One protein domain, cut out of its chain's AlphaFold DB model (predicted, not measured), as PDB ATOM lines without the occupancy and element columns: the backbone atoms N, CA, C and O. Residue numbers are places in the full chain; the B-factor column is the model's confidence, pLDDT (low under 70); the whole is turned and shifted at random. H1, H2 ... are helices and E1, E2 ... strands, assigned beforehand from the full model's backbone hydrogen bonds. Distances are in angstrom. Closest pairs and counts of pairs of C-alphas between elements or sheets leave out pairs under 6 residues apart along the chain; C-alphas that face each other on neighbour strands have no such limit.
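AT A GLANCE: This is residues 277 to 435 of the 435 residues of an uncharacterized protein of Exophiala spinifera (UniProt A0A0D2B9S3). A compact helical body is built round the short strand E1, which lies near its middle and pairs with E2 on its outer side: H1 and H5 pack on E1 and meet at nearly a right angle, while H3 and H4 cross each other to one side of this two-stranded ribbon. H6 packs on the far end of H4, and residues 315 to 324, of which 323 and 324 belong to H2, stick out from the body. The printed part has 159 residues, with six named helices and two named strands in the order H1 E1 H2 E2 H3 H4 H5 H6; the sheet, order E1 - E2, is antiparallel and the class is mostly helix. The radius of gyration of the C-alphas is 15.6 A, and they span 45 by 35 by 27 A.

HOW THE PARTS SIT: Start past residues 277 to 288 at H1, residues 289 to 300, and go on to E1, residues 305 to 308; their closest C-alphas, Arg 298 and Phe 305, are 6.6 A apart. H2, residues 323 to 329, touches no helix. At E2, residues 335 to 339, look across to E1: they are antiparallel at 159 degrees, with N 307 and O 337 at 2.9 A and N 339 and O 305 at 2.8 A, within hydrogen-bond range. Next find H3, residues 350 to 363, and H4, residues 370 to 386; they touch, closest at C-alphas 357 and 372, 4.7 A, at a steep tilt of 46 degrees, opposite ways, H4 with its residues 372 to 379 alone. H5, residues 392 to 405, comes closest to E1 at C-alphas 308 and 397, 7.1 A. Its residues 401 to 405 alone touch residues 289 to 294 of H1, closest at C-alphas 405 and 291, 4.2 A, about perpendicular at 80 degrees. H6, residues 418 to 428, touches residues 385 to 386 of H4 alone, closest at C-alphas 422 and 385, 6.3 A, at a steep tilt of 58 degrees, the same way. Every O i to N i+4 pair is within hydrogen-bond range in H1, H2, H3, H4 and H6; in H5 8 of 10 are.

IN THESE COORDINATES: Find C-alpha 289 at (127.385, 190.744, 164.085); from there H1 runs 16.3 A. E1 measures 10.1 A, H2 10.2 A and E2 10.9 A. H3 runs 19.5 A, H4 24.3 A from C-alpha 370 at (144.634, 184.003, 155.418), and H5 19.6 A. H6 runs 15.3 A to C-alpha 428 at (143.244, 153.974, 157.707).

THE WHOLE: The two C-alphas farthest apart, Asp 317 and Thr 346, are 48.9 A apart. The printed part has no cut; the links E1 to H2 and H5 to H6 are long. Mean pLDDT of the printed part is 89.2, with residues 285, 315 to 321, 347 and 434 to 435 under 70.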
ATOM      1  N   HIS A 277     135.810 184.736 180.975       88.50
ATOM      2  CA  HIS A 277     136.828 183.699 181.156       88.50
ATOM      3  C   HIS A 277     137.990 183.868 180.182       88.50
ATOM      4  O   HIS A 277     139.137 183.588 180.529       88.50
ATOM      5  N   ARG A 278     137.694 184.328 178.960       91.38
ATOM      6  CA  ARG A 278     138.700 184.605 177.933       91.38
ATOM      7  C   ARG A 278     138.642 186.064 177.492       91.38
ATOM      8  O   ARG A 278     137.542 186.616 177.371       91.38
ATOM      9  N   PRO A 279     139.796 186.681 177.181       90.81
ATOM     10  CA  PRO A 279     139.826 188.014 176.598       90.81
ATOM     11  C   PRO A 279     138.949 188.097 175.348       90.81
ATOM     12  O   PRO A 279     138.949 187.193 174.511       90.81
ATOM     13  N   TYR A 280     138.209 189.194 175.224       92.31
ATOM     14  CA  TYR A 280     137.413 189.465 174.035       92.31
ATOM     15  C   TYR A 280     138.321 189.756 172.840       92.31
ATOM     16  O   TYR A 280     139.233 190.582 172.925       92.31
ATOM     17  N   ALA A 281     138.058 189.095 171.712       88.81
ATOM     18  CA  ALA A 281     138.773 189.344 170.469       88.81
ATOM     19  C   ALA A 281     138.355 190.710 169.902       88.81
ATOM     20  O   ALA A 281     137.291 190.855 169.293       88.81
ATOM     21  N   LEU A 282     139.181 191.734 170.111       82.19
ATOM     22  CA  LEU A 282     138.954 193.071 169.561       82.19
ATOM     23  C   LEU A 282     139.218 193.081 168.052       82.19
ATOM     24  O   LEU A 282     140.234 192.567 167.588       82.19
ATOM     25  N   GLY A 283     138.298 193.673 167.293       72.69
ATOM     26  CA  GLY A 283     138.391 193.761 165.837       72.69
ATOM     27  C   GLY A 283     139.048 195.063 165.433       72.69
ATOM     28  O   GLY A 283     138.648 196.114 165.926       72.69
ATOM     29  N   LYS A 284     140.041 194.996 164.544       70.19
ATOM     30  CA  LYS A 284     140.659 196.188 163.938       70.19
ATOM     31  C   LYS A 284     140.314 196.365 162.458       70.19
ATOM     32  O   LYS A 284     140.570 197.435 161.924       70.19
ATOM     33  N   GLY A 285     139.805 195.319 161.799       63.56
ATOM     34  CA  GLY A 285     139.560 195.303 160.353       63.56
ATOM     35  C   GLY A 285     138.079 195.354 159.999       63.56
ATOM     36  O   GLY A 285     137.569 196.388 159.593       63.56
ATOM     37  N   PHE A 286     137.389 194.229 160.168       73.94
ATOM     38  CA  PHE A 286     135.984 194.068 159.807       73.94
ATOM     39  C   PHE A 286     135.137 193.908 161.074       73.94
ATOM     40  O   PHE A 286     135.542 193.258 162.042       73.94
ATOM     41  N   ASN A 287     133.965 194.538 161.092       82.25
ATOM     42  CA  ASN A 287     133.055 194.503 162.229       82.25
ATOM     43  C   ASN A 287     131.696 193.992 161.754       82.25
ATOM     44  O   ASN A 287     130.962 194.712 161.083       82.25
ATOM     45  N   SER A 288     131.384 192.744 162.089       90.50
ATOM     46  CA  SER A 288     130.116 192.088 161.776       90.50
ATOM     47  C   SER A 288     129.463 191.548 163.046       90.50
ATOM     48  O   SER A 288     130.135 191.313 164.061       90.50
ATOM     49  N   VAL A 289     128.147 191.335 162.983       92.56
ATOM     50  CA  VAL A 289     127.385 190.744 164.085       92.56
ATOM     51  C   VAL A 289     127.821 189.305 164.369       92.56
ATOM     52  O   VAL A 289     127.941 188.936 165.533       92.56
ATOM     53  N   GLU A 290     128.148 188.505 163.351       93.69
ATOM     54  CA  GLU A 290     128.579 187.113 163.534       93.69
ATOM     55  C   GLU A 290     129.915 187.050 164.256       93.69
ATOM     56  O   GLU A 290     130.073 186.322 165.232       93.69
ATOM     57  N   ARG A 291     130.870 187.880 163.829       94.62
ATOM     58  CA  ARG A 291     132.170 188.006 164.486       94.62
ATOM     59  C   ARG A 291     131.995 188.404 165.950       94.62
ATOM     60  O   ARG A 291     132.645 187.833 166.827       94.62
ATOM     61  N   HIS A 292     131.136 189.390 166.218       95.12
ATOM     62  CA  HIS A 292     130.818 189.797 167.584       95.12
ATOM     63  C   HIS A 292     130.222 188.636 168.382       95.12
ATOM     64  O   HIS A 292     130.717 188.353 169.473       95.12
ATOM     65  N   ARG A 293     129.235 187.924 167.825       96.06
ATOM     66  CA  ARG A 293     128.626 186.739 168.440       96.06
ATOM     67  C   ARG A 293     129.680 185.699 168.792       96.06
ATOM     68  O   ARG A 293     129.764 185.305 169.952       96.06
ATOM     69  N   GLN A 294     130.543 185.332 167.851       96.44
ATOM     70  CA  GLN A 294     131.581 184.337 168.092       96.44
ATOM     71  C   GLN A 294     132.577 184.776 169.170       96.44
ATOM     72  O   GLN A 294     132.948 183.994 170.045       96.44
ATOM     73  N   ALA A 295     132.986 186.046 169.159       95.81
ATOM     74  CA  ALA A 295     133.873 186.595 170.180       95.81
ATOM     75  C   ALA A 295     133.209 186.643 171.570       95.81
ATOM     76  O   ALA A 295     133.868 186.354 172.567       95.81
ATOM     77  N   VAL A 296     131.913 186.963 171.650       96.19
ATOM     78  CA  VAL A 296     131.142 186.953 172.903       96.19
ATOM     79  C   VAL A 296     131.009 185.534 173.454       96.19
ATOM     80  O   VAL A 296     131.320 185.323 174.627       96.19
ATOM     81  N   TYR A 297     130.604 184.565 172.627       97.38
ATOM     82  CA  TYR A 297     130.490 183.165 173.041       97.38
ATOM     83  C   TYR A 297     131.838 182.633 173.534       97.38
ATOM     84  O   TYR A 297     131.925 182.180 174.671       97.38
ATOM     85  N   ARG A 298     132.924 182.810 172.770       95.94
ATOM     86  CA  ARG A 298     134.275 182.392 173.195       95.94
ATOM     87  C   ARG A 298     134.756 183.043 174.492       95.94
ATOM     88  O   ARG A 298     135.555 182.451 175.210       95.94
ATOM     89  N   SER A 299     134.323 184.264 174.790       95.69
ATOM     90  CA  SER A 299     134.694 184.949 176.032       95.69
ATOM     91  C   SER A 299     133.918 184.467 177.256       95.69
ATOM     92  O   SER A 299     134.444 184.542 178.370       95.69
ATOM     93  N   LEU A 300     132.676 184.017 177.072       95.25
ATOM     94  CA  LEU A 300     131.753 183.696 178.165       95.25
ATOM     95  C   LEU A 300     131.570 182.203 178.413       95.25
ATOM     96  O   LEU A 300     131.273 181.825 179.545       95.25
ATOM     97  N   GLU A 301     131.733 181.387 177.379       95.56
ATOM     98  CA  GLU A 301     131.511 179.947 177.404       95.56
ATOM     99  C   GLU A 301     132.845 179.185 177.397       95.56
ATOM    100  O   GLU A 301     133.874 179.703 176.949       95.56
ATOM    101  N   PRO A 302     132.867 177.941 177.904       93.31
ATOM    102  CA  PRO A 302     134.099 177.165 178.001       93.31
ATOM    103  C   PRO A 302     134.618 176.666 176.643       93.31
ATOM    104  O   PRO A 302     135.817 176.400 176.534       93.31
ATOM    105  N   GLY A 303     133.755 176.550 175.625       94.81
ATOM    106  CA  GLY A 303     134.109 176.085 174.278       94.81
ATOM    107  C   GLY A 303     135.155 176.957 173.574       94.81
ATOM    108  O   GLY A 303     135.292 178.151 173.842       94.81
ATOM    109  N   ASP A 304     135.925 176.353 172.670       95.44
ATOM    110  CA  ASP A 304     136.968 177.041 171.902       95.44
ATOM    111  C   ASP A 304     136.422 177.667 170.611       95.44
ATOM    112  O   ASP A 304     136.901 178.728 170.201       95.44
ATOM    113  N   PHE A 305     135.415 177.040 169.998       97.00
ATOM    114  CA  PHE A 305     134.725 177.508 168.793       97.00
ATOM    115  C   PHE A 305     133.259 177.071 168.819       97.00
ATOM    116  O   PHE A 305     132.946 175.976 169.286       97.00
ATOM    117  N   PHE A 306     132.368 177.916 168.309       97.75
ATOM    118  CA  PHE A 306     130.925 177.674 168.303       97.75
ATOM    119  C   PHE A 306     130.423 177.721 166.868       97.75
ATOM    120  O   PHE A 306     130.802 178.619 166.119       97.75
ATOM    121  N   LEU A 307     129.605 176.747 166.485       96.94
ATOM    122  CA  LEU A 307     128.925 176.725 165.198       96.94
ATOM    123  C   LEU A 307     127.466 177.121 165.403       96.94
ATOM    124  O   LEU A 307     126.813 176.626 166.329       96.94
ATOM    125  N   PHE A 308     126.967 177.992 164.538       96.12
ATOM    126  CA  PHE A 308     125.618 178.528 164.602       96.12
ATOM    127  C   PHE A 308     124.819 178.137 163.367       96.12
ATOM    128  O   PHE A 308     125.345 178.105 162.255       96.12
ATOM    129  N   ASP A 309     123.534 177.867 163.568       92.50
ATOM    130  CA  ASP A 309     122.610 177.564 162.481       92.50
ATOM    131  C   ASP A 309     121.831 178.813 162.062       92.50
ATOM    132  O   ASP A 309     120.650 178.976 162.359       92.50
ATOM    133  N   ASP A 310     122.524 179.735 161.388       87.12
ATOM    134  CA  ASP A 310     121.868 180.882 160.743       87.12
ATOM    135  C   ASP A 310     121.053 180.447 159.508       87.12
ATOM    136  O   ASP A 310     120.178 181.176 159.047       87.12
ATOM    137  N   VAL A 311     121.321 179.249 158.974       79.38
ATOM    138  CA  VAL A 311     120.694 178.719 157.754       79.38
ATOM    139  C   VAL A 311     119.296 178.208 158.030       79.38
ATOM    140  O   VAL A 311     118.384 178.524 157.280       79.38
ATOM    141  N   GLY A 312     119.105 177.464 159.120       78.88
ATOM    142  CA  GLY A 312     117.803 176.948 159.539       78.88
ATOM    143  C   GLY A 312     116.786 178.046 159.857       78.88
ATOM    144  O   GLY A 312     115.587 177.780 159.933       78.88
ATOM    145  N   LEU A 313     117.247 179.290 160.010       75.00
ATOM    146  CA  LEU A 313     116.405 180.472 160.152       75.00
ATOM    147  C   LEU A 313     115.911 181.041 158.816       75.00
ATOM    148  O   LEU A 313     114.901 181.751 158.782       75.00
ATOM    149  N   LEU A 314     116.578 180.711 157.710       70.38
ATOM    150  CA  LEU A 314     116.024 180.914 156.384       70.38
ATOM    151  C   LEU A 314     114.952 179.850 156.175       70.38
ATOM    152  O   LEU A 314     115.241 178.656 156.120       70.38
ATOM    153  N   LYS A 315     113.688 180.274 156.109       60.34
ATOM    154  CA  LYS A 315     112.573 179.356 155.850       60.34
ATOM    155  C   LYS A 315     112.870 178.515 154.597       60.34
ATOM    156  O   LYS A 315     113.373 179.075 153.624       60.34
ATOM    157  N   PRO A 316     112.490 177.224 154.579       57.00
ATOM    158  CA  PRO A 316     112.722 176.334 153.438       57.00
ATOM    159  C   PRO A 316     112.082 176.820 152.125       57.00
ATOM    160  O   PRO A 316     112.483 176.379 151.054       57.00
ATOM    161  N   ASP A 317     111.133 177.757 152.199       57.28
ATOM    162  CA  ASP A 317     110.466 178.347 151.035       57.28
ATOM    163  C   ASP A 317     111.298 179.451 150.350       57.28
ATOM    164  O   ASP A 317     110.990 179.856 149.228       57.28
ATOM    165  N   PHE A 318     112.357 179.957 150.997       53.47
ATOM    166  CA  PHE A 318     113.277 180.908 150.378       53.47
ATOM    167  C   PHE A 318     114.315 180.144 149.564       53.47
ATOM    168  O   PHE A 318     115.391 179.810 150.053       53.47
ATOM    169  N   ILE A 319     113.984 179.882 148.300       56.59
ATOM    170  CA  ILE A 319     114.922 179.306 147.327       56.59
ATOM    171  C   ILE A 319     116.184 180.189 147.236       56.59
ATOM    172  O   ILE A 319     117.287 179.658 147.156       56.59
ATOM    173  N   GLU A 320     116.025 181.516 147.361       65.12
ATOM    174  CA  GLU A 320     117.096 182.509 147.523       65.12
ATOM    175  C   GLU A 320     116.577 183.687 148.385       65.12
ATOM    176  O   GLU A 320     115.713 184.440 147.926       65.12
ATOM    177  N   PRO A 321     117.014 183.858 149.648       63.06
ATOM    178  CA  PRO A 321     116.593 184.997 150.467       63.06
ATOM    179  C   PRO A 321     117.130 186.311 149.888       63.06
ATOM    180  O   PRO A 321     118.273 186.374 149.431       63.06
ATOM    181  N   THR A 322     116.339 187.387 149.951       76.31
ATOM    182  CA  THR A 322     116.835 188.713 149.546       76.31
ATOM    183  C   THR A 322     117.959 189.178 150.485       76.31
ATOM    184  O   THR A 322     118.019 188.732 151.638       76.31
ATOM    185  N   PRO A 323     118.842 190.103 150.058       74.75
ATOM    186  CA  PRO A 323     119.883 190.657 150.925       74.75
ATOM    187  C   PRO A 323     119.352 191.214 152.254       74.75
ATOM    188  O   PRO A 323     119.996 191.055 153.288       74.75
ATOM    189  N   GLU A 324     118.162 191.816 152.254       75.75
ATOM    190  CA  GLU A 324     117.504 192.343 153.454       75.75
ATOM    191  C   GLU A 324     117.037 191.220 154.380       75.75
ATOM    192  O   GLU A 324     117.257 191.282 155.588       75.75
ATOM    193  N   GLN A 325     116.420 190.173 153.824       73.94
ATOM    194  CA  GLN A 325     116.008 188.997 154.594       73.94
ATOM    195  C   GLN A 325     117.221 188.308 155.211       73.94
ATOM    196  O   GLN A 325     117.203 187.963 156.391       73.94
ATOM    197  N   TRP A 326     118.300 188.178 154.439       72.62
ATOM    198  CA  TRP A 326     119.567 187.665 154.933       72.62
ATOM    199  C   TRP A 326     120.100 188.538 156.073       72.62
ATOM    200  O   TRP A 326     120.369 188.030 157.159       72.62
ATOM    201  N   TYR A 327     120.166 189.859 155.885       72.88
ATOM    202  CA  TYR A 327     120.641 190.804 156.900       72.88
ATOM    203  C   TYR A 327     119.867 190.718 158.224       72.88
ATOM    204  O   TYR A 327     120.474 190.825 159.290       72.88
ATOM    205  N   LEU A 328     118.553 190.489 158.172       73.94
ATOM    206  CA  LEU A 328     117.723 190.354 159.371       73.94
ATOM    207  C   LEU A 328     118.040 189.089 160.177       73.94
ATOM    208  O   LEU A 328     118.018 189.149 161.404       73.94
ATOM    209  N   MET A 329     118.370 187.974 159.520       77.25
ATOM    210  CA  MET A 329     118.628 186.695 160.203       77.25
ATOM    211  C   MET A 329     120.095 186.518 160.627       77.25
ATOM    212  O   MET A 329     120.409 185.686 161.483       77.25
ATOM    213  N   ARG A 330     121.006 187.316 160.066       79.50
ATOM    214  CA  ARG A 330     122.445 187.278 160.352       79.50
ATOM    215  C   ARG A 330     122.759 187.399 161.846       79.50
ATOM    216  O   ARG A 330     122.354 188.352 162.513       79.50
ATOM    217  N   GLY A 331     123.529 186.442 162.366       84.19
ATOM    218  CA  GLY A 331     123.976 186.441 163.758       84.19
ATOM    219  C   GLY A 331     122.896 186.082 164.786       84.19
ATOM    220  O   GLY A 331     123.123 186.305 165.975       84.19
ATOM    221  N   THR A 332     121.750 185.539 164.359       86.50
ATOM    222  CA  THR A 332     120.627 185.175 165.252       86.50
ATOM    223  C   THR A 332     120.408 183.667 165.390       86.50
ATOM    224  O   THR A 332     119.679 183.233 166.280       86.50
ATOM    225  N   GLY A 333     121.077 182.858 164.564       90.19
ATOM    226  CA  GLY A 333     121.048 181.400 164.627       90.19
ATOM    227  C   GLY A 333     121.444 180.858 166.001       90.19
ATOM    228  O   GLY A 333     122.377 181.390 166.625       90.19
ATOM    229  N   PRO A 334     120.775 179.794 166.490       92.94
ATOM    230  CA  PRO A 334     121.162 179.142 167.730       92.94
ATOM    231  C   PRO A 334     122.531 178.474 167.575       92.94
ATOM    232  O   PRO A 334     122.917 178.035 166.490       92.94
ATOM    233  N   CYS A 335     123.268 178.361 168.679       95.62
ATOM    234  CA  CYS A 335     124.483 177.553 168.706       95.62
ATOM    235  C   CYS A 335     124.105 176.068 168.622       95.62
ATOM    236  O   CYS A 335     123.446 175.546 169.521       95.62
ATOM    237  N   VAL A 336     124.534 175.394 167.555       95.38
ATOM    238  CA  VAL A 336     124.242 173.972 167.303       95.38
ATOM    239  C   VAL A 336     125.418 173.059 167.614       95.38
ATOM    240  O   VAL A 336     125.233 171.858 167.807       95.38
ATOM    241  N   PHE A 337     126.631 173.609 167.692       96.19
ATOM    242  CA  PHE A 337     127.813 172.832 168.036       96.19
ATOM    243  C   PHE A 337     128.818 173.658 168.834       96.19
ATOM    244  O   PHE A 337     129.066 174.822 168.525       96.19
ATOM    245  N   GLN A 338     129.441 173.024 169.827       96.69
ATOM    246  CA  GLN A 338     130.550 173.587 170.589       96.69
ATOM    247  C   GLN A 338     131.757 172.674 170.449       96.69
ATOM    248  O   GLN A 338     131.690 171.482 170.746       96.69
ATOM    249  N   LEU A 339     132.862 173.240 169.989       96.06
ATOM    250  CA  LEU A 339     134.103 172.519 169.789       96.06
ATOM    251  C   LEU A 339     135.053 172.796 170.953       96.06
ATOM    252  O   LEU A 339     135.238 173.943 171.367       96.06
ATOM    253  N   PHE A 340     135.673 171.725 171.442       95.00
ATOM    254  CA  PHE A 340     136.672 171.747 172.503       95.00
ATOM    255  C   PHE A 340     137.957 171.103 171.990       95.00
ATOM    256  O   PHE A 340     137.930 169.983 171.476       95.00
ATOM    257  N   PHE A 341     139.078 171.792 172.157       92.38
ATOM    258  CA  PHE A 341     140.400 171.223 171.961       92.38
ATOM    259  C   PHE A 341     140.947 170.756 173.312       92.38
ATOM    260  O   PHE A 341     140.927 171.530 174.274       92.38
ATOM    261  N   PRO A 342     141.451 169.513 173.409       86.94
ATOM    262  CA  PRO A 342     142.136 169.049 174.605       86.94
ATOM    263  C   PRO A 342     143.307 169.967 174.959       86.94
ATOM    264  O   PRO A 342     144.037 170.424 174.078       86.94
ATOM    265  N   ASP A 343     143.474 170.222 176.252       80.56
ATOM    266  CA  ASP A 343     144.629 170.939 176.773       80.56
ATOM    267  C   ASP A 343     145.700 169.924 177.161       80.56
ATOM    268  O   ASP A 343     145.594 169.257 178.190       80.56
ATOM    269  N   ASP A 344     146.700 169.758 176.302       81.75
ATOM    270  CA  ASP A 344     147.863 168.919 176.601       81.75
ATOM    271  C   ASP A 344     148.954 169.688 177.379       81.75
ATOM    272  O   ASP A 344     150.019 169.137 177.647       81.75
ATOM    273  N   MET A 345     148.675 170.940 177.787       75.19
ATOM    274  CA  MET A 345     149.561 171.830 178.546       75.19
ATOM    275  C   MET A 345     150.898 172.160 177.858       75.19
ATOM    276  O   MET A 345     151.792 172.724 178.492       75.19
ATOM    277  N   THR A 346     151.051 171.857 176.565       76.38
ATOM    278  CA  THR A 346     152.244 172.212 175.788       76.38
ATOM    279  C   THR A 346     152.039 173.507 174.999       76.38
ATOM    280  O   THR A 346     150.925 173.860 174.608       76.38
ATOM    281  N   ASN A 347     153.114 174.248 174.718       67.00
ATOM    282  CA  ASN A 347     153.024 175.446 173.866       67.00
ATOM    283  C   ASN A 347     152.596 175.110 172.427       67.00
ATOM    284  O   ASN A 347     152.004 175.944 171.749       67.00
ATOM    285  N   GLU A 348     152.854 173.877 171.993       73.00
ATOM    286  CA  GLU A 348     152.482 173.335 170.684       73.00
ATOM    287  C   GLU A 348     151.106 172.656 170.701       73.00
ATOM    288  O   GLU A 348     150.695 172.060 169.704       73.00
ATOM    289  N   SER A 349     150.368 172.767 171.814       86.94
ATOM    290  CA  SER A 349     149.049 172.162 171.932       86.94
ATOM    291  C   SER A 349     148.147 172.644 170.812       86.94
ATOM    292  O   SER A 349     148.104 173.832 170.467       86.94
ATOM    293  N   ARG A 350     147.341 171.728 170.273       88.94
ATOM    294  CA  ARG A 350     146.335 172.071 169.256       88.94
ATOM    295  C   ARG A 350     145.431 173.206 169.730       88.94
ATOM    296  O   ARG A 350     145.039 174.053 168.932       88.94
ATOM    297  N   ARG A 351     145.135 173.243 171.033       91.44
ATOM    298  CA  ARG A 351     144.351 174.302 171.664       91.44
ATOM    299  C   ARG A 351     145.061 175.654 171.618       91.44
ATOM    300  O   ARG A 351     144.414 176.649 171.312       91.44
ATOM    301  N   ASN A 352     146.362 175.711 171.890       90.50
ATOM    302  CA  ASN A 352     147.149 176.947 171.857       90.50
ATOM    303  C   ASN A 352     147.340 177.463 170.431       90.50
ATOM    304  O   ASN A 352     147.136 178.656 170.181       90.50
ATOM    305  N   VAL A 353     147.623 176.561 169.487       92.44
ATOM    306  CA  VAL A 353     147.659 176.891 168.057       92.44
ATOM    307  C   VAL A 353     146.305 177.446 167.623       92.44
ATOM    308  O   VAL A 353     146.246 178.545 167.074       92.44
ATOM    309  N   PHE A 354     145.206 176.753 167.943       94.81
ATOM    310  CA  PHE A 354     143.865 177.218 167.601       94.81
ATOM    311  C   PHE A 354     143.518 178.556 168.259       94.81
ATOM    312  O   PHE A 354     142.985 179.440 167.602       94.81
ATOM    313  N   ASN A 355     143.831 178.734 169.545       92.81
ATOM    314  CA  ASN A 355     143.563 179.977 170.266       92.81
ATOM    315  C   ASN A 355     144.288 181.167 169.642       92.81
ATOM    316  O   ASN A 355     143.718 182.255 169.587       92.81
ATOM    317  N   THR A 356     145.510 180.967 169.158       92.75
ATOM    318  CA  THR A 356     146.265 182.018 168.472       92.75
ATOM    319  C   THR A 356     145.637 182.328 167.116       92.75
ATOM    320  O   THR A 356     145.289 183.476 166.841       92.75
ATOM    321  N   THR A 357     145.393 181.305 166.293       95.00
ATOM    322  CA  THR A 357     144.873 181.497 164.933       95.00
ATOM    323  C   THR A 357     143.459 182.069 164.929       95.00
ATOM    324  O   THR A 357     143.189 183.002 164.176       95.00
ATOM    325  N   ILE A 358     142.560 181.607 165.804       95.69
ATOM    326  CA  ILE A 358     141.185 182.125 165.875       95.69
ATOM    327  C   ILE A 358     141.136 183.584 166.346       95.69
ATOM    328  O   ILE A 358     140.250 184.330 165.931       95.69
ATOM    329  N   LEU A 359     142.078 184.030 167.188       94.38
ATOM    330  CA  LEU A 359     142.173 185.440 167.574       94.38
ATOM    331  C   LEU A 359     142.580 186.314 166.386       94.38
ATOM    332  O   LEU A 359     142.062 187.421 166.256       94.38
ATOM    333  N   GLU A 360     143.439 185.823 165.495       94.25
ATOM    334  CA  GLU A 360     143.773 186.519 164.250       94.25
ATOM    335  C   GLU A 360     142.611 186.496 163.250       94.25
ATOM    336  O   GLU A 360     142.299 187.530 162.656       94.25
ATOM    337  N   CYS A 361     141.907 185.365 163.129       95.38
ATOM    338  CA  CYS A 361     140.706 185.245 162.296       95.38
ATOM    339  C   CYS A 361     139.636 186.257 162.724       95.38
ATOM    340  O   CYS A 361     139.122 187.010 161.903       95.38
ATOM    341  N   LEU A 362     139.339 186.319 164.026       94.69
ATOM    342  CA  LEU A 362     138.341 187.238 164.568       94.69
ATOM    343  C   LEU A 362     138.864 188.674 164.675       94.69
ATOM    344  O   LEU A 362     138.078 189.609 164.613       94.69
ATOM    345  N   GLY A 363     140.152 188.909 164.904       92.94
ATOM    346  CA  GLY A 363     140.694 190.257 165.108       92.94
ATOM    347  C   GLY A 363     140.977 191.006 163.806       92.94
ATOM    348  O   GLY A 363     140.741 192.217 163.711       92.94
ATOM    349  N   VAL A 364     141.488 190.277 162.814       92.12
ATOM    350  CA  VAL A 364     142.028 190.808 161.558       92.12
ATOM    351  C   VAL A 364     141.288 190.233 160.349       92.12
ATOM    352  O   VAL A 364     140.837 191.017 159.518       92.12
ATOM    353  N   GLY A 365     141.109 188.908 160.298       92.75
ATOM    354  CA  GLY A 365     140.362 188.193 159.252       92.75
ATOM    355  C   GLY A 365     141.025 188.179 157.879       92.75
ATOM    356  O   GLY A 365     142.125 188.696 157.681       92.75
ATOM    357  N   PHE A 366     140.359 187.546 156.920       93.44
ATOM    358  CA  PHE A 366     140.784 187.477 155.526       93.44
ATOM    359  C   PHE A 366     140.718 188.865 154.849       93.44
ATOM    360  O   PHE A 366     139.867 189.681 155.206       93.44
ATOM    361  N   PRO A 367     141.623 189.184 153.899       94.06
ATOM    362  CA  PRO A 367     142.778 188.391 153.446       94.06
ATOM    363  C   PRO A 367     144.000 188.469 154.370       94.06
ATOM    364  O   PRO A 367     144.929 187.680 154.265       94.06
ATOM    365  N   ARG A 368     144.012 189.403 155.323       94.06
ATOM    366  CA  ARG A 368     145.200 189.719 156.132       94.06
ATOM    367  C   ARG A 368     145.634 188.599 157.088       94.06
ATOM    368  O   ARG A 368     146.796 188.566 157.475       94.06
ATOM    369  N   ALA A 369     144.721 187.712 157.468       94.31
ATOM    370  CA  ALA A 369     144.953 186.552 158.324       94.31
ATOM    371  C   ALA A 369     144.704 185.225 157.580       94.31
ATOM    372  O   ALA A 369     144.288 184.247 158.198       94.31
ATOM    373  N   GLU A 370     144.921 185.176 156.261       95.69
ATOM    374  CA  GLU A 370     144.634 184.003 155.418       95.69
ATOM    375  C   GLU A 370     145.242 182.698 155.958       95.69
ATOM    376  O   GLU A 370     144.520 181.722 156.162       95.69
ATOM    377  N   LYS A 371     146.544 182.696 156.279       96.38
ATOM    378  CA  LYS A 371     147.237 181.521 156.838       96.38
ATOM    379  C   LYS A 371     146.578 181.021 158.127       96.38
ATOM    380  O   LYS A 371     146.423 179.816 158.328       96.38
ATOM    381  N   SER A 372     146.167 181.944 158.989       96.38
ATOM    382  CA  SER A 372     145.496 181.624 160.248       96.38
ATOM    383  C   SER A 372     144.069 181.132 160.030       96.38
ATOM    384  O   SER A 372     143.675 180.180 160.695       96.38
ATOM    385  N   CYS A 373     143.337 181.678 159.054       96.88
ATOM    386  CA  CYS A 373     142.011 181.186 158.663       96.88
ATOM    387  C   CYS A 373     142.082 179.743 158.150       96.88
ATOM    388  O   CYS A 373     141.330 178.884 158.611       96.88
ATOM    389  N   LEU A 374     143.036 179.448 157.260       97.12
ATOM    390  CA  LEU A 374     143.276 178.091 156.766       97.12
ATOM    391  C   LEU A 374     143.638 177.143 157.913       97.12
ATOM    392  O   LEU A 374     143.001 176.105 158.083       97.12
ATOM    393  N   THR A 375     144.605 177.525 158.749       96.44
ATOM    394  CA  THR A 375     145.057 176.695 159.877       96.44
ATOM    395  C   THR A 375     143.921 176.420 160.871       96.44
ATOM    396  O   THR A 375     143.716 175.277 161.279       96.44
ATOM    397  N   ALA A 376     143.139 177.442 161.239       97.06
ATOM    398  CA  ALA A 376     141.987 177.297 162.128       97.06
ATOM    399  C   ALA A 376     140.919 176.368 161.529       97.06
ATOM    400  O   ALA A 376     140.443 175.466 162.220       97.06
ATOM    401  N   LEU A 377     140.579 176.533 160.245       97.62
ATOM    402  CA  LEU A 377     139.625 175.660 159.560       97.62
ATOM    403  C   LEU A 377     140.123 174.206 159.494       97.62
ATOM    404  O   LEU A 377     139.332 173.287 159.712       97.62
ATOM    405  N   HIS A 378     141.415 173.976 159.249       96.50
ATOM    406  CA  HIS A 378     141.998 172.633 159.297       96.50
ATOM    407  C   HIS A 378     141.824 171.981 160.670       96.50
ATOM    408  O   HIS A 378     141.337 170.854 160.758       96.50
ATOM    409  N   LEU A 379     142.126 172.706 161.747       95.81
ATOM    410  CA  LEU A 379     141.957 172.203 163.111       95.81
ATOM    411  C   LEU A 379     140.489 171.917 163.457       95.81
ATOM    412  O   LEU A 379     140.205 170.912 164.120       95.81
ATOM    413  N   VAL A 380     139.552 172.755 162.993       97.12
ATOM    414  CA  VAL A 380     138.103 172.521 163.137       97.12
ATOM    415  C   VAL A 380     137.689 171.254 162.396       97.12
ATOM    416  O   VAL A 380     137.076 170.366 162.991       97.12
ATOM    417  N   ARG A 381     138.078 171.129 161.122       96.88
ATOM    418  CA  ARG A 381     137.780 169.962 160.288       96.88
ATOM    419  C   ARG A 381     138.290 168.676 160.915       96.88
ATOM    420  O   ARG A 381     137.538 167.713 161.018       96.88
ATOM    421  N   GLU A 382     139.551 168.639 161.329       95.31
ATOM    422  CA  GLU A 382     140.122 167.453 161.962       95.31
ATOM    423  C   GLU A 382     139.356 167.072 163.226       95.31
ATOM    424  O   GLU A 382     139.005 165.910 163.400       95.31
ATOM    425  N   SER A 383     139.020 168.045 164.072       95.31
ATOM    426  CA  SER A 383     138.241 167.793 165.289       95.31
ATOM    427  C   SER A 383     136.854 167.228 164.966       95.31
ATOM    428  O   SER A 383     136.380 166.308 165.633       95.31
ATOM    429  N   PHE A 384     136.213 167.718 163.906       96.62
ATOM    430  CA  PHE A 384     134.951 167.166 163.416       96.62
ATOM    431  C   PHE A 384     135.120 165.748 162.857       96.62
ATOM    432  O   PHE A 384     134.279 164.897 163.128       96.62
ATOM    433  N   ILE A 385     136.206 165.440 162.144       96.69
ATOM    434  CA  ILE A 385     136.484 164.075 161.661       96.69
ATOM    435  C   ILE A 385     136.698 163.124 162.845       96.69
ATOM    436  O   ILE A 385     136.086 162.056 162.902       96.69
ATOM    437  N   LEU A 386     137.520 163.528 163.818       94.56
ATOM    438  CA  LEU A 386     137.837 162.738 165.010       94.56
ATOM    439  C   LEU A 386     136.591 162.423 165.843       94.56
ATOM    440  O   LEU A 386     136.460 161.315 166.359       94.56
ATOM    441  N   THR A 387     135.663 163.374 165.938       94.56
ATOM    442  CA  THR A 387     134.403 163.219 166.683       94.56
ATOM    443  C   THR A 387     133.263 162.617 165.855       94.56
ATOM    444  O   THR A 387     132.178 162.409 166.386       94.56
ATOM    445  N   GLY A 388     133.486 162.324 164.567       95.44
ATOM    446  CA  GLY A 388     132.460 161.787 163.667       95.44
ATOM    447  C   GLY A 388     131.404 162.805 163.213       95.44
ATOM    448  O   GLY A 388     130.378 162.409 162.672       95.44
ATOM    449  N   ASN A 389     131.654 164.101 163.409       96.75
ATOM    450  CA  ASN A 389     130.748 165.198 163.063       96.75
ATOM    451  C   ASN A 389     131.083 165.883 161.727       96.75
ATOM    452  O   ASN A 389     130.351 166.777 161.311       96.75
ATOM    453  N   TRP A 390     132.152 165.495 161.022       97.12
ATOM    454  CA  TRP A 390     132.464 166.066 159.702       97.12
ATOM    455  C   TRP A 390     131.429 165.610 158.672       97.12
ATOM    456  O   TRP A 390     131.534 164.528 158.104       97.12
ATOM    457  N   THR A 391     130.395 166.412 158.453       96.88
ATOM    458  CA  THR A 391     129.263 166.111 157.567       96.88
ATOM    459  C   THR A 391     129.052 167.250 156.577       96.88
ATOM    460  O   THR A 391     129.523 168.363 156.806       96.88
ATOM    461  N   GLU A 392     128.312 166.991 155.495       95.00
ATOM    462  CA  GLU A 392     127.940 168.032 154.521       95.00
ATOM    463  C   GLU A 392     127.172 169.177 155.195       95.00
ATOM    464  O   GLU A 392     127.387 170.345 154.890       95.00
ATOM    465  N   GLN A 393     126.323 168.857 156.177       93.12
ATOM    466  CA  GLN A 393     125.596 169.862 156.948       93.12
ATOM    467  C   GLN A 393     126.550 170.768 157.738       93.12
ATOM    468  O   GLN A 393     126.439 171.987 157.647       93.12
ATOM    469  N   MET A 394     127.515 170.197 158.467       94.81
ATOM    470  CA  MET A 394     128.503 170.992 159.212       94.81
ATOM    471  C   MET A 394     129.378 171.836 158.282       94.81
ATOM    472  O   MET A 394     129.693 172.977 158.610       94.81
ATOM    473  N   LEU A 395     129.743 171.300 157.113       95.44
ATOM    474  CA  LEU A 395     130.475 172.048 156.095       95.44
ATOM    475  C   LEU A 395     129.655 173.236 155.569       95.44
ATOM    476  O   LEU A 395     130.183 174.342 155.510       95.44
ATOM    477  N   ASN A 396     128.369 173.048 155.260       91.56
ATOM    478  CA  ASN A 396     127.492 174.129 154.797       91.56
ATOM    479  C   ASN A 396     127.365 175.256 155.832       91.56
ATOM    480  O   ASN A 396     127.466 176.433 155.479       91.56
ATOM    481  N   LEU A 397     127.198 174.899 157.110       92.50
ATOM    482  CA  LEU A 397     127.178 175.867 158.209       92.50
ATOM    483  C   LEU A 397     128.498 176.647 158.289       92.50
ATOM    484  O   LEU A 397     128.484 177.872 158.388       92.50
ATOM    485  N   LEU A 398     129.641 175.957 158.185       95.25
ATOM    486  CA  LEU A 398     130.956 176.603 158.167       95.25
ATOM    487  C   LEU A 398     131.107 177.553 156.974       95.25
ATOM    488  O   LEU A 398     131.542 178.684 157.159       95.25
ATOM    489  N   CYS A 399     130.722 177.149 155.764       92.12
ATOM    490  CA  CYS A 399     130.835 178.004 154.580       92.12
ATOM    491  C   CYS A 399     130.147 179.363 154.770       92.12
ATOM    492  O   CYS A 399     130.694 180.390 154.369       92.12
ATOM    493  N   LEU A 400     128.982 179.378 155.418       88.19
ATOM    494  CA  LEU A 400     128.240 180.610 155.679       88.19
ATOM    495  C   LEU A 400     128.801 181.384 156.869       88.19
ATOM    496  O   LEU A 400     129.034 182.590 156.773       88.19
ATOM    497  N   GLN A 401     129.075 180.692 157.973       93.38
ATOM    498  CA  GLN A 401     129.562 181.326 159.189       93.38
ATOM    499  C   GLN A 401     130.932 181.989 158.982       93.38
ATOM    500  O   GLN A 401     131.131 183.139 159.374       93.38
ATOM    501  N   LEU A 402     131.877 181.301 158.337       94.88
ATOM    502  CA  LEU A 402     133.248 181.792 158.185       94.88
ATOM    503  C   LEU A 402     133.337 183.025 157.278       94.88
ATOM    504  O   LEU A 402     134.164 183.907 157.520       94.88
ATOM    505  N   ALA A 403     132.436 183.150 156.301       91.00
ATOM    506  CA  ALA A 403     132.339 184.349 155.479       91.00
ATOM    507  C   ALA A 403     131.975 185.589 156.322       91.00
ATOM    508  O   ALA A 403     132.561 186.656 156.142       91.00
ATOM    509  N   GLY A 404     131.050 185.456 157.278       89.31
ATOM    510  CA  GLY A 404     130.664 186.550 158.176       89.31
ATOM    511  C   GLY A 404     131.668 186.804 159.305       89.31
ATOM    512  O   GLY A 404     131.921 187.957 159.667       89.31
ATOM    513  N   GLU A 405     132.247 185.742 159.862       93.62
ATOM    514  CA  GLU A 405     133.085 185.804 161.063       93.62
ATOM    515  C   GLU A 405     134.553 186.099 160.788       93.62
ATOM    516  O   GLU A 405     135.207 186.659 161.667       93.62
ATOM    517  N   TRP A 406     135.085 185.708 159.626       95.06
ATOM    518  CA  TRP A 406     136.519 185.762 159.312       95.06
ATOM    519  C   TRP A 406     136.825 186.660 158.104       95.06
ATOM    520  O   TRP A 406     137.794 186.432 157.385       95.06
ATOM    521  N   GLY A 407     136.014 187.695 157.873       92.06
ATOM    522  CA  GLY A 407     136.301 188.724 156.866       92.06
ATOM    523  C   GLY A 407     136.114 188.252 155.423       92.06
ATOM    524  O   GLY A 407     136.941 188.540 154.566       92.06
ATOM    525  N   GLY A 408     135.049 187.501 155.143       91.94
ATOM    526  CA  GLY A 408     134.756 186.998 153.798       91.94
ATOM    527  C   GLY A 408     135.561 185.760 153.400       91.94
ATOM    528  O   GLY A 408     135.614 185.428 152.216       91.94
ATOM    529  N   PHE A 409     136.187 185.077 154.363       95.56
ATOM    530  CA  PHE A 409     136.936 183.851 154.109       95.56
ATOM    531  C   PHE A 409     136.046 182.782 153.460       95.56
ATOM    532  O   PHE A 409     135.005 182.410 154.003       95.56
ATOM    533  N   LYS A 410     136.480 182.270 152.305       95.69
ATOM    534  CA  LYS A 410     135.799 181.195 151.580       95.69
ATOM    535  C   LYS A 410     136.476 179.866 151.878       95.69
ATOM    536  O   LYS A 410     137.694 179.750 151.780       95.69
ATOM    537  N   VAL A 411     135.673 178.855 152.202       95.44
ATOM    538  CA  VAL A 411     136.167 177.493 152.420       95.44
ATOM    539  C   VAL A 411     136.771 176.950 151.113       95.44
ATOM    540  O   VAL A 411     136.064 176.937 150.102       95.44
ATOM    541  N   PRO A 412     138.041 176.497 151.103       95.88
ATOM    542  CA  PRO A 412     138.678 175.975 149.893       95.88
ATOM    543  C   PRO A 412     138.033 174.681 149.376       95.88
ATOM    544  O   PRO A 412     137.554 173.860 150.158       95.88
ATOM    545  N   GLU A 413     138.104 174.438 148.064       94.12
ATOM    546  CA  GLU A 413     137.522 173.247 147.412       94.12
ATOM    547  C   GLU A 413     138.028 171.914 147.998       94.12
ATOM    548  O   GLU A 413     137.285 170.937 148.098       94.12
ATOM    549  N   SER A 414     139.268 171.888 148.492       93.75
ATOM    550  CA  SER A 414     139.880 170.722 149.146       93.75
ATOM    551  C   SER A 414     139.174 170.272 150.438       93.75
ATOM    552  O   SER A 414     139.493 169.210 150.982       93.75
ATOM    553  N   PHE A 415     138.215 171.051 150.945       95.44
ATOM    554  CA  PHE A 415     137.396 170.721 152.111       95.44
ATOM    555  C   PHE A 415     136.078 170.019 151.776       95.44
ATOM    556  O   PHE A 415     135.520 169.354 152.645       95.44
ATOM    557  N   TYR A 416     135.617 170.071 150.526       95.50
ATOM    558  CA  TYR A 416     134.323 169.506 150.120       95.50
ATOM    559  C   TYR A 416     134.350 167.980 149.947       95.50
ATOM    560  O   TYR A 416     133.332 167.336 149.716       95.50
ATOM    561  N   ASN A 417     135.507 167.344 150.126       94.75
ATOM    562  CA  ASN A 417     135.677 165.893 150.066       94.75
ATOM    563  C   ASN A 417     135.266 165.186 151.380       94.75
ATOM    564  O   ASN A 417     135.979 164.304 151.871       94.75
ATOM    565  N   VAL A 418     134.106 165.542 151.950       96.44
ATOM    566  CA  VAL A 418     133.599 165.047 153.247       96.44
ATOM    567  C   VAL A 418     133.590 163.520 153.317       96.44
ATOM    568  O   VAL A 418     134.179 162.925 154.225       96.44
ATOM    569  N   LYS A 419     132.975 162.864 152.324       96.56
ATOM    570  CA  LYS A 419     132.881 161.395 152.258       96.56
ATOM    571  C   LYS A 419     134.257 160.730 152.208       96.56
ATOM    572  O   LYS A 419     134.488 159.765 152.937       96.56
ATOM    573  N   ALA A 420     135.162 161.250 151.379       95.81
ATOM    574  CA  ALA A 420     136.503 160.695 151.210       95.81
ATOM    575  C   ALA A 420     137.340 160.843 152.488       95.81
ATOM    576  O   ALA A 420     137.960 159.876 152.926       95.81
ATOM    577  N   ALA A 421     137.290 162.009 153.138       95.81
ATOM    578  CA  ALA A 421     138.004 162.265 154.386       95.81
ATOM    579  C   ALA A 421     137.534 161.341 155.522       95.81
ATOM    580  O   ALA A 421     138.348 160.704 156.190       95.81
ATOM    581  N   ASN A 422     136.218 161.184 155.687       97.19
ATOM    582  CA  ASN A 422     135.661 160.258 156.674       97.19
ATOM    583  C   ASN A 422     135.977 158.794 156.354       97.19
ATOM    584  O   ASN A 422     136.143 157.978 157.261       97.19
ATOM    585  N   LEU A 423     136.023 158.422 155.072       96.81
ATOM    586  CA  LEU A 423     136.399 157.073 154.661       96.81
ATOM    587  C   LEU A 423     137.870 156.782 154.978       96.81
ATOM    588  O   LEU A 423     138.158 155.729 155.541       96.81
ATOM    589  N   ALA A 424     138.769 157.720 154.670       96.31
ATOM    590  CA  ALA A 424     140.193 157.618 154.978       96.31
ATOM    591  C   ALA A 424     140.434 157.488 156.489       96.31
ATOM    592  O   ALA A 424     141.149 156.583 156.919       96.31
ATOM    593  N   TRP A 425     139.756 158.302 157.305       97.19
ATOM    594  CA  TRP A 425     139.835 158.189 158.762       97.19
ATOM    595  C   TRP A 425     139.308 156.841 159.270       97.19
ATOM    596  O   TRP A 425     139.980 156.173 160.052       97.19
ATOM    597  N   ARG A 426     138.136 156.391 158.804       96.75
ATOM    598  CA  ARG A 426     137.545 155.117 159.253       96.75
ATOM    599  C   ARG A 426     138.374 153.896 158.859       96.75
ATOM    600  O   ARG A 426     138.480 152.977 159.662       96.75
ATOM    601  N   ARG A 427     138.929 153.873 157.641       97.06
ATOM    602  CA  ARG A 427     139.692 152.725 157.120       97.06
ATOM    603  C   ARG A 427     141.147 152.717 157.564       97.06
ATOM    604  O   ARG A 427     141.675 151.655 157.862       97.06
ATOM    605  N   HIS A 428     141.789 153.881 157.584       96.62
ATOM    606  CA  HIS A 428     143.244 153.974 157.707       96.62
ATOM    607  C   HIS A 428     143.707 154.796 158.909       96.62
ATOM    608  O   HIS A 428     144.901 154.829 159.174       96.62
ATOM    609  N   ARG A 429     142.795 155.452 159.645       96.44
ATOM    610  CA  ARG A 429     143.136 156.394 160.729       96.44
ATOM    611  C   ARG A 429     144.048 157.534 160.262       96.44
ATOM    612  O   ARG A 429     144.842 158.061 161.030       96.44
ATOM    613  N   ILE A 430     143.899 157.927 158.999       94.62
ATOM    614  CA  ILE A 430     144.649 159.024 158.385       94.62
ATOM    615  C   ILE A 430     143.759 160.265 158.358       94.62
ATOM    616  O   ILE A 430     142.622 160.206 157.882       94.62
ATOM    617  N   LEU A 431     144.274 161.377 158.884       92.44
ATOM    618  CA  LEU A 431     143.653 162.693 158.752       92.44
ATOM    619  C   LEU A 431     144.072 163.344 157.424       92.44
ATOM    620  O   LEU A 431     145.160 163.054 156.922       92.44
ATOM    621  N   PRO A 432     143.228 164.212 156.834       87.00
ATOM    622  CA  PRO A 432     143.619 165.001 155.673       87.00
ATOM    623  C   PRO A 432     144.890 165.806 155.979       87.00
ATOM    624  O   PRO A 432     144.989 166.345 157.080       87.00
ATOM    625  N   PRO A 433     145.840 165.911 155.036       81.31
ATOM    626  CA  PRO A 433     147.049 166.691 155.261       81.31
ATOM    627  C   PRO A 433     146.704 168.163 155.517       81.31
ATOM    628  O   PRO A 433     145.784 168.715 154.903       81.31
ATOM    629  N   THR A 434     147.458 168.795 156.415       69.12
ATOM    630  CA  THR A 434     147.508 170.255 156.523       69.12
ATOM    631  C   THR A 434     148.176 170.839 155.270       69.12
ATOM    632  O   THR A 434     149.172 170.270 154.820       69.12
ATOM    633  N   PRO A 435     147.627 171.915 154.692       57.78
ATOM    634  CA  PRO A 435     148.091 172.547 153.466       57.78
ATOM    635  C   PRO A 435     149.353 173.373 153.688       57.78
ATOM    636  O   PRO A 435     149.607 173.795 154.844       57.78
TER     637      PRO A 435